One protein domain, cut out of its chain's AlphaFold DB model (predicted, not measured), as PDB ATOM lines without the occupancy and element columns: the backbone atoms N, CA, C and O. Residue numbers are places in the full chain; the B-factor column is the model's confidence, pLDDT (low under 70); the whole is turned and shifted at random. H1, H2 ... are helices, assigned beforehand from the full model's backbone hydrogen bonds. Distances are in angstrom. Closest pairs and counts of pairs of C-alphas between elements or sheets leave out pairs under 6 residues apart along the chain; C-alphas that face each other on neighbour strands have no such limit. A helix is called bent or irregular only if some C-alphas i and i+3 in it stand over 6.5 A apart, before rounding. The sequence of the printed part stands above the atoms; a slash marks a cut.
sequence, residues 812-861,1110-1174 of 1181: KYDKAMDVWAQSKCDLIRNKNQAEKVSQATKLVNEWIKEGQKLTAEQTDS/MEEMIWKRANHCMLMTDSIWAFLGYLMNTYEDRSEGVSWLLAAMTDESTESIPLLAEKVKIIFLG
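What this domain is: This is residues 812 to 861 and 1110 to 1174 of the 1181 residues of an uncharacterized protein of Mytilus galloprovincialis (UniProt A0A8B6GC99). One long helix, H2, runs along one side of a group of five shorter helices, and H1 crosses it steeply on the side toward that group. In the middle is H4, with H1 across it and H3 side by side with it as a helical hairpin; H5 packs on H3, and H6 meets H4 at an end. The printed part has 115 residues with six named helices, H1 to H6 in order, and no named strand; the class is all helix. It is compact, with a radius of gyration of the C-alphas of 14.9 A and spans of 45 by 43 by 26 A.

Where its parts are: H2, residues 831 to 859, is the longest helix, 41.6 A from C-alpha 831 at (235.627, 300.455, 228.081) to C-alpha 859 at (196.319, 307.020, 240.114). It has a kink of 34 degrees near residue 852 and is irregular: C-alphas 832 and 835 are 7.1 A apart. H1, residues 812 to 824, measures 18.7 A and begins at C-alpha 812 at (214.991, 305.857, 219.953). H3, residues 1110 to 1124, measures 21.2 A. H4 is residues 1128 to 1138, H5 residues 1144 to 1153 and H6 residues 1164 to 1173, ending at C-alpha 1173 at (213.154, 276.890, 221.284).

How they stand to each other: H2 touches H1 with residues 836 to 847 alone, at a steep tilt of 61 degrees, opposite ways; their closest C-alphas, Ala 816 and Ala 840, are 4.4 A apart. H2 and H3 are close but not clearly touching, with C-alphas 851 and 1114 closest at 6.3 A. H4 is the hub, touching three helices. H1 and H4 touch about perpendicular, at 83 degrees, with C-alphas 818 and 1130 closest at 4.0 A. H3 and H4 touch as a hairpin at a shallow tilt of 6 degrees, opposite ways, with C-alphas 1122 and 1131 closest at 4.8 A. H4 and H6 only just touch, and only at their ends, with 3 pairs of C-alphas within 8 A; the closest, 1128 and 1167, are 7.3 A apart. H3 touches H5 with residues 1119 to 1123 alone, at a steep tilt of 56 degrees; C-alphas 1119 and 1149 are closest at 6.3 A. H2 is apart from H5 and H6. In H1, H3, H4 and H6 every O i to N i+4 pair is within hydrogen-bond range; in H2 22 of 25 are, and in H5 5 of 6.

The domain as a whole: The two C-alphas farthest apart, Lys 831 and Glu 1156, are 45.7 A apart. Residues 862 to 1109 are not printed, and C-alphas 861 and 1110 are 14.5 A apart across this cut. Of the links printed whole, H3 to H4 and H4 to H5 are tight, H1 to H2 and H5 to H6 short. The mean pLDDT of the printed part is 73.4; 42 residues are under 70, among them 851 to 861 and 1140 to 1160.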
ATOM      1  N   LYS A 812     214.106 305.393 218.866       89.06
ATOM      2  CA  LYS A 812     214.991 305.857 219.953       89.06
ATOM      3  C   LYS A 812     215.084 304.807 221.066       89.06
ATOM      4  O   LYS A 812     216.177 304.573 221.581       89.06
ATOM      5  N   TYR A 813     213.953 304.219 221.449       87.75
ATOM      6  CA  TYR A 813     213.875 303.228 222.517       87.75
ATOM      7  C   TYR A 813     214.338 301.851 222.053       87.75
ATOM      8  O   TYR A 813     215.047 301.212 222.821       87.75
ATOM      9  N   ASP A 814     214.086 301.457 220.802       87.38
ATOM     10  CA  ASP A 814     214.621 300.203 220.248       87.38
ATOM     11  C   ASP A 814     216.145 300.173 220.305       87.38
ATOM     12  O   ASP A 814     216.739 299.259 220.869       87.38
ATOM     13  N   LYS A 815     216.800 301.237 219.826       86.88
ATOM     14  CA  LYS A 815     218.269 301.349 219.857       86.88
ATOM     15  C   LYS A 815     218.834 301.336 221.277       86.88
ATOM     16  O   LYS A 815     219.951 300.874 221.490       86.88
ATOM     17  N   ALA A 816     218.090 301.869 222.245       87.94
ATOM     18  CA  ALA A 816     218.484 301.824 223.647       87.94
ATOM     19  C   ALA A 816     218.277 300.426 224.252       87.94
ATOM     20  O   ALA A 816     219.163 299.948 224.956       87.94
ATOM     21  N   MET A 817     217.150 299.770 223.960       88.81
ATOM     22  CA  MET A 817     216.842 298.408 224.407       88.81
ATOM     23  C   MET A 817     217.812 297.387 223.831       88.81
ATOM     24  O   MET A 817     218.270 296.521 224.566       88.81
ATOM     25  N   ASP A 818     218.190 297.546 222.566       88.94
ATOM     26  CA  ASP A 818     219.189 296.740 221.873       88.94
ATOM     27  C   ASP A 818     220.540 296.772 222.615       88.94
ATOM     28  O   ASP A 818     221.009 295.762 223.145       88.94
ATOM     29  N   VAL A 819     221.117 297.969 222.779       87.06
ATOM     30  CA  VAL A 819     222.403 298.161 223.475       87.06
ATOM     31  C   VAL A 819     222.332 297.712 224.940       87.06
ATOM     32  O   VAL A 819     223.310 297.200 225.491       87.06
ATOM     33  N   TRP A 820     221.185 297.900 225.593       90.62
ATOM     34  CA  TRP A 820     220.972 297.471 226.971       90.62
ATOM     35  C   TRP A 820     220.904 295.942 227.100       90.62
ATOM     36  O   TRP A 820     221.585 295.385 227.962       90.62
ATOM     37  N   ALA A 821     220.161 295.258 226.226       86.69
ATOM     38  CA  ALA A 821     220.038 293.802 226.217       86.69
ATOM     39  C   ALA A 821     221.384 293.131 225.915       86.69
ATOM     40  O   ALA A 821     221.820 292.257 226.665       86.69
ATOM     41  N   GLN A 822     222.108 293.621 224.902       86.19
ATOM     42  CA  GLN A 822     223.463 293.156 224.586       86.19
ATOM     43  C   GLN A 822     224.421 293.303 225.781       86.19
ATOM     44  O   GLN A 822     225.248 292.426 226.040       86.19
ATOM     45  N   SER A 823     224.301 294.392 226.552       84.19
ATOM     46  CA  SER A 823     225.087 294.575 227.777       84.19
ATOM     47  C   SER A 823     224.683 293.616 228.896       84.19
ATOM     48  O   SER A 823     225.552 293.219 229.667       84.19
ATOM     49  N   LYS A 824     223.398 293.270 229.032       83.00
ATOM     50  CA  LYS A 824     222.918 292.313 230.044       83.00
ATOM     51  C   LYS A 824     223.307 290.870 229.729       83.00
ATOM     52  O   LYS A 824     223.416 290.070 230.651       83.00
ATOM     53  N   CYS A 825     223.549 290.566 228.456       79.19
ATOM     54  CA  CYS A 825     224.031 289.273 227.974       79.19
ATOM     55  C   CYS A 825     225.566 289.197 227.831       79.19
ATOM     56  O   CYS A 825     226.068 288.302 227.160       79.19
ATOM     57  N   ASP A 826     226.323 290.116 228.446       78.69
ATOM     58  CA  ASP A 826     227.798 290.147 228.459       78.69
ATOM     59  C   ASP A 826     228.497 290.252 227.084       78.69
ATOM     60  O   ASP A 826     229.698 289.967 226.980       78.69
ATOM     61  N   LEU A 827     227.793 290.707 226.039       76.31
ATOM     62  CA  LEU A 827     228.350 290.884 224.688       76.31
ATOM     63  C   LEU A 827     229.143 292.192 224.536       76.31
ATOM     64  O   LEU A 827     230.095 292.270 223.760       76.31
ATOM     65  N   ILE A 828     228.814 293.216 225.329       76.06
ATOM     66  CA  ILE A 828     229.524 294.503 225.352       76.06
ATOM     67  C   ILE A 828     230.502 294.534 226.539       76.06
ATOM     68  O   ILE A 828     230.120 294.842 227.665       76.06
ATOM     69  N   ARG A 829     231.788 294.229 226.297       57.97
ATOM     70  CA  ARG A 829     232.850 294.195 227.340       57.97
ATOM     71  C   ARG A 829     233.852 295.359 227.294       57.97
ATOM     72  O   ARG A 829     234.739 295.450 228.143       57.97
ATOM     73  N   ASN A 830     233.756 296.254 226.309       60.34
ATOM     74  CA  ASN A 830     234.794 297.254 226.027       60.34
ATOM     75  C   ASN A 830     234.586 298.593 226.766       60.34
ATOM     76  O   ASN A 830     233.504 299.179 226.723       60.34
ATOM     77  N   LYS A 831     235.657 299.159 227.354       55.12
ATOM     78  CA  LYS A 831     235.627 300.455 228.081       55.12
ATOM     79  C   LYS A 831     235.120 301.636 227.234       55.12
ATOM     80  O   LYS A 831     234.500 302.540 227.779       55.12
ATOM     81  N   ASN A 832     235.305 301.598 225.910       57.28
ATOM     82  CA  ASN A 832     234.848 302.648 224.985       57.28
ATOM     83  C   ASN A 832     233.330 302.623 224.701       57.28
ATOM     84  O   ASN A 832     232.818 303.529 224.048       57.28
ATOM     85  N   GLN A 833     232.598 301.606 225.168       68.44
ATOM     86  CA  GLN A 833     231.140 301.496 225.013       68.44
ATOM     87  C   GLN A 833     230.382 301.684 226.339       68.44
ATOM     88  O   GLN A 833     229.157 301.773 226.328       68.44
ATOM     89  N   ALA A 834     231.086 301.838 227.469       72.75
ATOM     90  CA  ALA A 834     230.478 302.039 228.788       72.75
ATOM     91  C   ALA A 834     229.591 303.297 228.854       72.75
ATOM     92  O   ALA A 834     228.533 303.290 229.484       72.75
ATOM     93  N   GLU A 835     229.981 304.365 228.156       76.69
ATOM     94  CA  GLU A 835     229.181 305.590 228.065       76.69
ATOM     95  C   GLU A 835     227.883 305.366 227.271       76.69
ATOM     96  O   GLU A 835     226.818 305.814 227.696       76.69
ATOM     97  N   LYS A 836     227.939 304.582 226.183       81.94
ATOM     98  CA  LYS A 836     226.757 304.187 225.398       81.94
ATOM     99  C   LYS A 836     225.807 303.304 226.206       81.94
ATOM    100  O   LYS A 836     224.606 303.542 226.178       81.94
ATOM    101  N   VAL A 837     226.329 302.345 226.973       84.81
ATOM    102  CA  VAL A 837     225.527 301.497 227.875       84.81
ATOM    103  C   VAL A 837     224.887 302.329 228.987       84.81
ATOM    104  O   VAL A 837     223.720 302.124 229.314       84.81
ATOM    105  N   SER A 838     225.601 303.314 229.545       83.81
ATOM    106  CA  SER A 838     225.041 304.226 230.550       83.81
ATOM    107  C   SER A 838     223.905 305.080 229.977       83.81
ATOM    108  O   SER A 838     222.857 305.213 230.610       83.81
ATOM    109  N   GLN A 839     224.071 305.614 228.762       84.94
ATOM    110  CA  GLN A 839     223.024 306.362 228.057       84.94
ATOM    111  C   GLN A 839     221.823 305.472 227.709       84.94
ATOM    112  O   GLN A 839     220.690 305.857 227.991       84.94
ATOM    113  N   ALA A 840     222.057 304.263 227.190       85.81
ATOM    114  CA  ALA A 840     221.015 303.275 226.914       85.81
ATOM    115  C   ALA A 840     220.244 302.906 228.188       85.81
ATOM    116  O   ALA A 840     219.023 302.983 228.209       85.81
ATOM    117  N   THR A 841     220.939 302.635 229.294       86.81
ATOM    118  CA  THR A 841     220.316 302.334 230.595       86.81
ATOM    119  C   THR A 841     219.461 303.498 231.102       86.81
ATOM    120  O   THR A 841     218.387 303.276 231.655       86.81
ATOM    121  N   LYS A 842     219.895 304.752 230.905       88.69
ATOM    122  CA  LYS A 842     219.076 305.929 231.244       88.69
ATOM    123  C   LYS A 842     217.806 306.000 230.399       88.69
ATOM    124  O   LYS A 842     216.754 306.254 230.968       88.69
ATOM    125  N   LEU A 843     217.899 305.750 229.093       86.94
ATOM    126  CA  LEU A 843     216.759 305.761 228.168       86.94
ATOM    127  C   LEU A 843     215.792 304.592 228.398       86.94
ATOM    128  O   LEU A 843     214.584 304.773 228.314       86.94
ATOM    129  N   VAL A 844     216.302 303.409 228.740       85.31
ATOM    130  CA  VAL A 844     215.492 302.248 229.139       85.31
ATOM    131  C   VAL A 844     214.750 302.541 230.440       85.31
ATOM    132  O   VAL A 844     213.541 302.352 230.519       85.31
ATOM    133  N   ASN A 845     215.438 303.102 231.438       83.75
ATOM    134  CA  ASN A 845     214.794 303.536 232.676       83.75
ATOM    135  C   ASN A 845     213.809 304.694 232.450       83.75
ATOM    136  O   ASN A 845     212.829 304.795 233.177       83.75
ATOM    137  N   GLU A 846     214.058 305.574 231.479       85.25
ATOM    138  CA  GLU A 846     213.118 306.615 231.049       85.25
ATOM    139  C   GLU A 846     211.863 305.984 230.435       85.25
ATOM    140  O   GLU A 846     210.770 306.345 230.845       85.25
ATOM    141  N   TRP A 847     212.001 304.982 229.564       84.44
ATOM    142  CA  TRP A 847     210.875 304.243 228.981       84.44
ATOM    143  C   TRP A 847     210.038 303.506 230.038       84.44
ATOM    144  O   TRP A 847     208.811 303.615 230.035       84.44
ATOM    145  N   ILE A 848     210.694 302.827 230.989       79.31
ATOM    146  CA  ILE A 848     210.029 302.177 232.133       79.31
ATOM    147  C   ILE A 848     209.287 303.228 232.961       79.31
ATOM    148  O   ILE A 848     208.111 303.059 233.273       79.31
ATOM    149  N   LYS A 849     209.943 304.357 233.262       78.81
ATOM    150  CA  LYS A 849     209.328 305.465 234.000       78.81
ATOM    151  C   LYS A 849     208.211 306.147 233.225       78.81
ATOM    152  O   LYS A 849     207.283 306.612 233.856       78.81
ATOM    153  N   GLU A 850     208.258 306.227 231.900       75.31
ATOM    154  CA  GLU A 850     207.153 306.732 231.079       75.31
ATOM    155  C   GLU A 850     205.955 305.784 231.134       75.31
ATOM    156  O   GLU A 850     204.824 306.246 231.226       75.31
ATOM    157  N   GLY A 851     206.191 304.466 231.118       68.62
ATOM    158  CA  GLY A 851     205.158 303.464 231.400       68.62
ATOM    159  C   GLY A 851     204.558 303.648 232.790       68.62
ATOM    160  O   GLY A 851     203.344 303.716 232.923       68.62
ATOM    161  N   GLN A 852     205.411 303.849 233.796       67.19
ATOM    162  CA  GLN A 852     205.005 304.044 235.189       67.19
ATOM    163  C   GLN A 852     204.430 305.443 235.500       67.19
ATOM    164  O   GLN A 852     203.738 305.625 236.497       67.19
ATOM    165  N   LYS A 853     204.718 306.466 234.691       63.75
ATOM    166  CA  LYS A 853     204.169 307.826 234.841       63.75
ATOM    167  C   LYS A 853     202.797 307.953 234.211       63.75
ATOM    168  O   LYS A 853     201.937 308.580 234.819       63.75
ATOM    169  N   LEU A 854     202.586 307.297 233.063       59.12
ATOM    170  CA  LEU A 854     201.239 307.045 232.548       59.12
ATOM    171  C   LEU A 854     200.377 306.396 233.636       59.12
ATOM    172  O   LEU A 854     199.202 306.721 233.728       59.12
ATOM    173  N   THR A 855     200.973 305.560 234.499       54.50
ATOM    174  CA  THR A 855     200.257 304.988 235.637       54.50
ATOM    175  C   THR A 855     200.119 305.938 236.840       54.50
ATOM    176  O   THR A 855     199.004 306.206 237.263       54.50
ATOM    177  N   ALA A 856     201.201 306.514 237.373       50.12
ATOM    178  CA  ALA A 856     201.170 307.243 238.650       50.12
ATOM    179  C   ALA A 856     200.396 308.578 238.608       50.12
ATOM    180  O   ALA A 856     199.649 308.875 239.536       50.12
ATOM    181  N   GLU A 857     200.508 309.362 237.525       52.75
ATOM    182  CA  GLU A 857     199.771 310.635 237.394       52.75
ATOM    183  C   GLU A 857     198.252 310.408 237.246       52.75
ATOM    184  O   GLU A 857     197.455 311.275 237.612       52.75
ATOM    185  N   GLN A 858     197.849 309.224 236.768       52.41
ATOM    186  CA  GLN A 858     196.451 308.807 236.673       52.41
ATOM    187  C   GLN A 858     195.921 308.195 237.975       52.41
ATOM    188  O   GLN A 858     194.739 308.344 238.244       52.41
ATOM    189  N   THR A 859     196.751 307.553 238.805       49.88
ATOM    190  CA  THR A 859     196.319 307.020 240.114       49.88
ATOM    191  C   THR A 859     196.168 308.120 241.171       49.88
ATOM    192  O   THR A 859     195.210 308.095 241.938       49.88
ATOM    193  N   ASP A 860     197.060 309.118 241.174       48.81
ATOM    194  CA  ASP A 860     197.035 310.242 242.130       48.81
ATOM    195  C   ASP A 860     195.874 311.229 241.881       48.81
ATOM    196  O   ASP A 860     195.523 312.017 242.759       48.81
ATOM    197  N   SER A 861     195.266 311.202 240.689       49.97
ATOM    198  CA  SER A 861     194.100 312.025 240.330       49.97
ATOM    199  C   SER A 861     192.752 311.341 240.595       49.97
ATOM    200  O   SER A 861     191.710 311.991 240.479       49.97
ATOM    201  N   MET A1110     196.167 298.426 234.695       68.44
ATOM    202  CA  MET A1110     197.358 299.211 234.381       68.44
ATOM    203  C   MET A1110     198.563 298.321 234.067       68.44
ATOM    204  O   MET A1110     199.294 298.613 233.120       68.44
ATOM    205  N   GLU A1111     198.748 297.225 234.805       71.19
ATOM    206  CA  GLU A1111     199.750 296.199 234.501       71.19
ATOM    207  C   GLU A1111     199.481 295.565 233.122       71.19
ATOM    208  O   GLU A1111     200.388 295.511 232.288       71.19
ATOM    209  N   GLU A1112     198.223 295.233 232.806       72.88
ATOM    210  CA  GLU A1112     197.815 294.735 231.483       72.88
ATOM    211  C   GLU A1112     198.135 295.737 230.356       72.88
ATOM    212  O   GLU A1112     198.622 295.363 229.285       72.88
ATOM    213  N   MET A1113     197.906 297.034 230.581       70.88
ATOM    214  CA  MET A1113     198.222 298.084 229.607       70.88
ATOM    215  C   MET A1113     199.731 298.254 229.390       70.88
ATOM    216  O   MET A1113     200.166 298.498 228.258       70.88
ATOM    217  N   ILE A1114     200.542 298.095 230.442       71.94
ATOM    218  CA  ILE A1114     202.007 298.066 230.333       71.94
ATOM    219  C   ILE A1114     202.440 296.867 229.481       71.94
ATOM    220  O   ILE A1114     203.262 297.038 228.576       71.94
ATOM    221  N   TRP A1115     201.847 295.690 229.698       74.25
ATOM    222  CA  TRP A1115     202.130 294.494 228.899       74.25
ATOM    223  C   TRP A1115     201.733 294.665 227.436       74.25
ATOM    224  O   TRP A1115     202.530 294.373 226.549       74.25
ATOM    225  N   LYS A1116     200.552 295.223 227.152       74.44
ATOM    226  CA  LYS A1116     200.113 295.522 225.779       74.44
ATOM    227  C   LYS A1116     201.056 296.493 225.070       74.44
ATOM    228  O   LYS A1116     201.410 296.268 223.912       74.44
ATOM    229  N   ARG A1117     201.521 297.540 225.763       77.19
ATOM    230  CA  ARG A1117     202.527 298.473 225.229       77.19
ATOM    231  C   ARG A1117     203.847 297.761 224.936       77.19
ATOM    232  O   ARG A1117     204.427 297.989 223.877       77.19
ATOM    233  N   ALA A1118     204.324 296.930 225.858       77.56
ATOM    234  CA  ALA A1118     205.563 296.182 225.689       77.56
ATOM    235  C   ALA A1118     205.475 295.179 224.530       77.56
ATOM    236  O   ALA A1118     206.359 295.175 223.678       77.56
ATOM    237  N   ASN A1119     204.386 294.412 224.438       78.88
ATOM    238  CA  ASN A1119     204.146 293.448 223.364       78.88
ATOM    239  C   ASN A1119     204.058 294.130 221.999       78.88
ATOM    240  O   ASN A1119     204.677 293.667 221.046       78.88
ATOM    241  N   HIS A1120     203.376 295.275 221.911       80.50
ATOM    242  CA  HIS A1120     203.354 296.060 220.680       80.50
ATOM    243  C   HIS A1120     204.767 296.506 220.266       80.50
ATOM    244  O   HIS A1120     205.162 296.314 219.119       80.50
ATOM    245  N   CYS A1121     205.578 297.024 221.197       81.25
ATOM    246  CA  CYS A1121     206.975 297.369 220.910       81.25
ATOM    247  C   CYS A1121     207.815 296.143 220.501       81.25
ATOM    248  O   CYS A1121     208.602 296.230 219.564       81.25
ATOM    249  N   MET A1122     207.627 294.991 221.157       83.12
ATOM    250  CA  MET A1122     208.303 293.731 220.818       83.12
ATOM    251  C   MET A1122     207.979 293.254 219.401       83.12
ATOM    252  O   MET A1122     208.862 292.774 218.688       83.12
ATOM    253  N   LEU A1123     206.722 293.366 218.976       81.12
ATOM    254  CA  LEU A1123     206.315 292.946 217.639       81.12
ATOM    255  C   LEU A1123     206.832 293.915 216.572       81.12
ATOM    256  O   LEU A1123     207.361 293.454 215.565       81.12
ATOM    257  N   MET A1124     206.797 295.223 216.831       82.75
ATOM    258  CA  MET A1124     207.167 296.250 215.847       82.75
ATOM    259  C   MET A1124     208.675 296.480 215.686       82.75
ATOM    260  O   MET A1124     209.096 297.036 214.672       82.75
ATOM    261  N   THR A1125     209.495 296.055 216.650       84.75
ATOM    262  CA  THR A1125     210.943 296.283 216.594       84.75
ATOM    263  C   THR A1125     211.623 295.449 215.502       84.75
ATOM    264  O   THR A1125     211.317 294.266 215.312       84.75
ATOM    265  N   ASP A1126     212.573 296.056 214.792       85.44
ATOM    266  CA  ASP A1126     213.372 295.451 213.719       85.44
ATOM    267  C   ASP A1126     214.687 294.825 214.224       85.44
ATOM    268  O   ASP A1126     215.429 294.227 213.446       85.44
ATOM    269  N   SER A1127     214.967 294.918 215.529       87.62
ATOM    270  CA  SER A1127     216.148 294.339 216.174       87.62
ATOM    271  C   SER A1127     215.773 293.204 217.126       87.62
ATOM    272  O   SER A1127     214.981 293.368 218.056       87.62
ATOM    273  N   ILE A1128     216.419 292.047 216.956       83.06
ATOM    274  CA  ILE A1128     216.266 290.886 217.852       83.06
ATOM    275  C   ILE A1128     216.702 291.233 219.280       83.06
ATOM    276  O   ILE A1128     216.096 290.788 220.254       83.06
ATOM    277  N   TRP A1129     217.719 292.078 219.427       85.06
ATOM    278  CA  TRP A1129     218.206 292.521 220.729       85.06
ATOM    279  C   TRP A1129     217.254 293.501 221.404       85.06
ATOM    280  O   TRP A1129     217.075 293.429 222.618       85.06
ATOM    281  N   ALA A1130     216.596 294.374 220.641       85.69
ATOM    282  CA  ALA A1130     215.529 295.212 221.178       85.69
ATOM    283  C   ALA A1130     214.325 294.363 221.619       85.69
ATOM    284  O   ALA A1130     213.810 294.565 222.718       85.69
ATOM    285  N   PHE A1131     213.946 293.349 220.827       86.88
ATOM    286  CA  PHE A1131     212.919 292.365 221.191       86.88
ATOM    287  C   PHE A1131     213.251 291.662 222.516       86.88
ATOM    288  O   PHE A1131     212.424 291.642 223.430       86.88
ATOM    289  N   LEU A1132     214.482 291.158 222.660       82.06
ATOM    290  CA  LEU A1132     214.967 290.557 223.906       82.06
ATOM    291  C   LEU A1132     214.988 291.568 225.060       82.06
ATOM    292  O   LEU A1132     214.623 291.223 226.179       82.06
ATOM    293  N   GLY A1133     215.366 292.820 224.800       85.31
ATOM    294  CA  GLY A1133     215.378 293.891 225.795       85.31
ATOM    295  C   GLY A1133     213.995 294.204 226.364       85.31
ATOM    296  O   GLY A1133     213.852 294.360 227.578       85.31
ATOM    297  N   TYR A1134     212.966 294.238 225.516       86.75
ATOM    298  CA  TYR A1134     211.581 294.382 225.964       86.75
ATOM    299  C   TYR A1134     211.085 293.134 226.707       86.75
ATOM    300  O   TYR A1134     210.505 293.271 227.783       86.75
ATOM    301  N   LEU A1135     211.385 291.931 226.206       79.94
ATOM    302  CA  LEU A1135     211.041 290.663 226.862       79.94
ATOM    303  C   LEU A1135     211.625 290.580 228.284       79.94
ATOM    304  O   LEU A1135     210.912 290.255 229.228       79.94
ATOM    305  N   MET A1136     212.903 290.940 228.446       77.62
ATOM    306  CA  MET A1136     213.628 290.915 229.726       77.62
ATOM    307  C   MET A1136     213.144 291.955 230.743       77.62
ATOM    308  O   MET A1136     213.357 291.765 231.936       77.62
ATOM    309  N   ASN A1137     212.553 293.065 230.292       76.38
ATOM    310  CA  ASN A1137     212.038 294.112 231.182       76.38
ATOM    311  C   ASN A1137     210.568 293.916 231.567       76.38
ATOM    312  O   ASN A1137     210.119 294.539 232.524       76.38
ATOM    313  N   THR A1138     209.823 293.109 230.811       71.88
ATOM    314  CA  THR A1138     208.360 293.013 230.947       71.88
ATOM    315  C   THR A1138     207.929 291.770 231.720       71.88
ATOM    316  O   THR A1138     206.945 291.829 232.450       71.88
ATOM    317  N   TYR A1139     208.667 290.664 231.594       70.25
ATOM    318  CA  TYR A1139     208.276 289.372 232.155       70.25
ATOM    319  C   TYR A1139     209.324 288.855 233.148       70.25
ATOM    320  O   TYR A1139     210.489 288.679 232.787       70.25
ATOM    321  N   GLU A1140     208.913 288.598 234.396       59.53
ATOM    322  CA  GLU A1140     209.775 287.980 235.422       59.53
ATOM    323  C   GLU A1140     209.983 286.476 235.164       59.53
ATOM    324  O   GLU A1140     211.096 285.967 235.333       59.53
ATOM    325  N   ASP A1141     208.943 285.778 234.688       58.19
ATOM    326  CA  ASP A1141     208.987 284.390 234.214       58.19
ATOM    327  C   ASP A1141     208.721 284.343 232.697       58.19
ATOM    328  O   ASP A1141     207.795 284.969 232.182       58.19
ATOM    329  N   ARG A1142     209.539 283.588 231.951       53.72
ATOM    330  CA  ARG A1142     209.460 283.505 230.480       53.72
ATOM    331  C   ARG A1142     208.165 282.859 229.985       53.72
ATOM    332  O   ARG A1142     207.853 283.006 228.811       53.72
ATOM    333  N   SER A1143     207.455 282.117 230.836       52.75
ATOM    334  CA  SER A1143     206.268 281.340 230.456       52.75
ATOM    335  C   SER A1143     204.972 282.162 230.365       52.75
ATOM    336  O   SER A1143     204.137 281.861 229.514       52.75
ATOM    337  N   GLU A1144     204.812 283.227 231.159       55.59
ATOM    338  CA  GLU A1144     203.582 284.045 231.178       55.59
ATOM    339  C   GLU A1144     203.438 284.961 229.951       55.59
ATOM    340  O   GLU A1144     202.330 285.159 229.451       55.59
ATOM    341  N   GLY A1145     204.545 285.481 229.412       56.59
ATOM    342  CA  GLY A1145     204.508 286.422 228.284       56.59
ATOM    343  C   GLY A1145     204.208 285.804 226.921       56.59
ATOM    344  O   GLY A1145     203.787 286.503 226.004       56.59
ATOM    345  N   VAL A1146     204.391 284.490 226.781       61.75
ATOM    346  CA  VAL A1146     204.264 283.790 225.494       61.75
ATOM    347  C   VAL A1146     202.811 283.706 225.031       61.75
ATOM    348  O   VAL A1146     202.544 283.950 223.860       61.75
ATOM    349  N   SER A1147     201.868 283.436 225.939       60.59
ATOM    350  CA  SER A1147     200.438 283.336 225.600       60.59
ATOM    351  C   SER A1147     199.889 284.652 225.031       60.59
ATOM    352  O   SER A1147     199.257 284.678 223.976       60.59
ATOM    353  N   TRP A1148     200.225 285.774 225.673       61.81
ATOM    354  CA  TRP A1148     199.811 287.107 225.232       61.81
ATOM    355  C   TRP A1148     200.470 287.540 223.924       61.81
ATOM    356  O   TRP A1148     199.838 288.218 223.114       61.81
ATOM    357  N   LEU A1149     201.732 287.157 223.709       67.38
ATOM    358  CA  LEU A1149     202.432 287.463 222.467       67.38
ATOM    359  C   LEU A1149     201.861 286.665 221.289       67.38
ATOM    360  O   LEU A1149     201.706 287.224 220.209       67.38
ATOM    361  N   LEU A1150     201.512 285.391 221.509       68.25
ATOM    362  CA  LEU A1150     200.864 284.543 220.507       68.25
ATOM    363  C   LEU A1150     199.503 285.111 220.100       68.25
ATOM    364  O   LEU A1150     199.263 285.269 218.909       68.25
ATOM    365  N   ALA A1151     198.673 285.515 221.067       65.31
ATOM    366  CA  ALA A1151     197.381 286.144 220.790       65.31
ATOM    367  C   ALA A1151     197.518 287.441 219.969       65.31
ATOM    368  O   ALA A1151     196.734 287.687 219.056       65.31
ATOM    369  N   ALA A1152     198.538 288.255 220.261       65.62
ATOM    370  CA  ALA A1152     198.822 289.482 219.515       65.62
ATOM    371  C   ALA A1152     199.402 289.221 218.112       65.62
ATOM    372  O   ALA A1152     199.255 290.056 217.229       65.62
ATOM    373  N   MET A1153     200.062 288.082 217.892       66.06
ATOM    374  CA  MET A1153     200.558 287.672 216.572       66.06
ATOM    375  C   MET A1153     199.458 287.107 215.668       66.06
ATOM    376  O   MET A1153     199.602 287.154 214.450       66.06
ATOM    377  N   THR A1154     198.397 286.552 216.254       63.38
ATOM    378  CA  THR A1154     197.243 285.989 215.537       63.38
ATOM    379  C   THR A1154     196.139 287.011 215.256       63.38
ATOM    380  O   THR A1154     195.141 286.663 214.635       63.38
ATOM    381  N   ASP A1155     196.285 288.256 215.715       68.50
ATOM    382  CA  ASP A1155     195.324 289.331 215.458       68.50
ATOM    383  C   ASP A1155     195.418 289.794 213.989       68.50
ATOM    384  O   ASP A1155     196.461 290.282 213.541       68.50
ATOM    385  N   GLU A1156     194.317 289.652 213.242       55.09
ATOM    386  CA  GLU A1156     194.204 290.003 211.816       55.09
ATOM    387  C   GLU A1156     194.480 291.490 211.525       55.09
ATOM    388  O   GLU A1156     194.752 291.861 210.382       55.09
ATOM    389  N   SER A1157     194.435 292.354 212.545       56.38
ATOM    390  CA  SER A1157     194.713 293.790 212.414       56.38
ATOM    391  C   SER A1157     196.206 294.147 212.382       56.38
ATOM    392  O   SER A1157     196.561 295.312 212.169       56.38
ATOM    393  N   THR A1158     197.095 293.169 212.571       58.12
ATOM    394  CA  THR A1158     198.543 293.396 212.670       58.12
ATOM    395  C   THR A1158     199.209 293.345 211.288       58.12
ATOM    396  O   THR A1158     199.378 292.278 210.702       58.12
ATOM    397  N   GLU A1159     199.615 294.500 210.743       63.81
ATOM    398  CA  GLU A1159     200.450 294.562 209.528       63.81
ATOM    399  C   GLU A1159     201.831 293.896 209.738       63.81
ATOM    400  O   GLU A1159     202.247 293.639 210.867       63.81
ATOM    401  N   SER A1160     202.548 293.610 208.638       64.62
ATOM    402  CA  SER A1160     203.733 292.732 208.590       64.62
ATOM    403  C   SER A1160     204.672 292.854 209.801       64.62
ATOM    404  O   SER A1160     205.304 293.893 210.005       64.62
ATOM    405  N   ILE A1161     204.820 291.764 210.557       78.81
ATOM    406  CA  ILE A1161     205.677 291.702 211.746       78.81
ATOM    407  C   ILE A1161     207.133 291.439 211.311       78.81
ATOM    408  O   ILE A1161     207.419 290.373 210.754       78.81
ATOM    409  N   PRO A1162     208.087 292.357 211.564       76.75
ATOM    410  CA  PRO A1162     209.493 292.142 211.231       76.75
ATOM    411  C   PRO A1162     210.084 290.967 212.015       76.75
ATOM    412  O   PRO A1162     209.836 290.839 213.218       76.75
ATOM    413  N   LEU A1163     210.917 290.155 211.352       76.12
ATOM    414  CA  LEU A1163     211.653 289.034 211.960       76.12
ATOM    415  C   LEU A1163     210.742 288.021 212.678       76.12
ATOM    416  O   LEU A1163     211.102 287.467 213.718       76.12
ATOM    417  N   LEU A1164     209.524 287.821 212.160       78.38
ATOM    418  CA  LEU A1164     208.516 286.956 212.772       78.38
ATOM    419  C   LEU A1164     209.050 285.538 213.009       78.38
ATOM    420  O   LEU A1164     208.902 285.005 214.106       78.38
ATOM    421  N   ALA A1165     209.717 284.951 212.011       73.25
ATOM    422  CA  ALA A1165     210.267 283.601 212.095       73.25
ATOM    423  C   ALA A1165     211.322 283.478 213.208       73.25
ATOM    424  O   ALA A1165     211.291 282.536 214.002       73.25
ATOM    425  N   GLU A1166     212.224 284.450 213.317       76.62
ATOM    426  CA  GLU A1166     213.280 284.494 214.326       76.62
ATOM    427  C   GLU A1166     212.710 284.727 215.730       76.62
ATOM    428  O   GLU A1166     213.117 284.056 216.682       76.62
ATOM    429  N   LYS A1167     211.724 285.623 215.865       81.94
ATOM    430  CA  LYS A1167     211.013 285.875 217.129       81.94
ATOM    431  C   LYS A1167     210.279 284.616 217.606       81.94
ATOM    432  O   LYS A1167     210.446 284.228 218.762       81.94
ATOM    433  N   VAL A1168     209.563 283.918 216.718       72.31
ATOM    434  CA  VAL A1168     208.901 282.625 217.004       72.31
ATOM    435  C   VAL A1168     209.920 281.568 217.421       72.31
ATOM    436  O   VAL A1168     209.737 280.897 218.437       72.31
ATOM    437  N   LYS A1169     211.040 281.451 216.696       71.69
ATOM    438  CA  LYS A1169     212.106 280.491 217.015       71.69
ATOM    439  C   LYS A1169     212.663 280.721 218.427       71.69
ATOM    440  O   LYS A1169     212.827 279.758 219.178       71.69
ATOM    441  N   ILE A1170     212.893 281.976 218.824       73.06
ATOM    442  CA  ILE A1170     213.358 282.334 220.177       73.06
ATOM    443  C   ILE A1170     212.316 281.968 221.244       73.06
ATOM    444  O   ILE A1170     212.687 281.409 222.279       73.06
ATOM    445  N   ILE A1171     211.036 282.252 220.990       69.88
ATOM    446  CA  ILE A1171     209.924 281.977 221.913       69.88
ATOM    447  C   ILE A1171     209.782 280.474 222.188       69.88
ATOM    448  O   ILE A1171     209.708 280.073 223.348       69.88
ATOM    449  N   PHE A1172     209.791 279.639 221.145       63.78
ATOM    450  CA  PHE A1172     209.531 278.201 221.278       63.78
ATOM    451  C   PHE A1172     210.771 277.374 221.632       63.78
ATOM    452  O   PHE A1172     210.677 276.428 222.414       63.78
ATOM    453  N   LEU A1173     211.945 277.699 221.079       65.00
ATOM    454  CA  LEU A1173     213.154 276.890 221.284       65.00
ATOM    455  C   LEU A1173     214.001 277.368 222.468       65.00
ATOM    456  O   LEU A1173     214.892 276.641 222.921       65.00
ATOM    457  N   GLY A1174     213.775 278.592 222.959       58.75
ATOM    458  CA  GLY A1174     214.569 279.207 224.025       58.75
ATOM    459  C   GLY A1174     216.063 279.337 223.695       58.75
ATOM    460  O   GLY A1174     216.874 279.549 224.601       58.75
TER     461      GLY A1174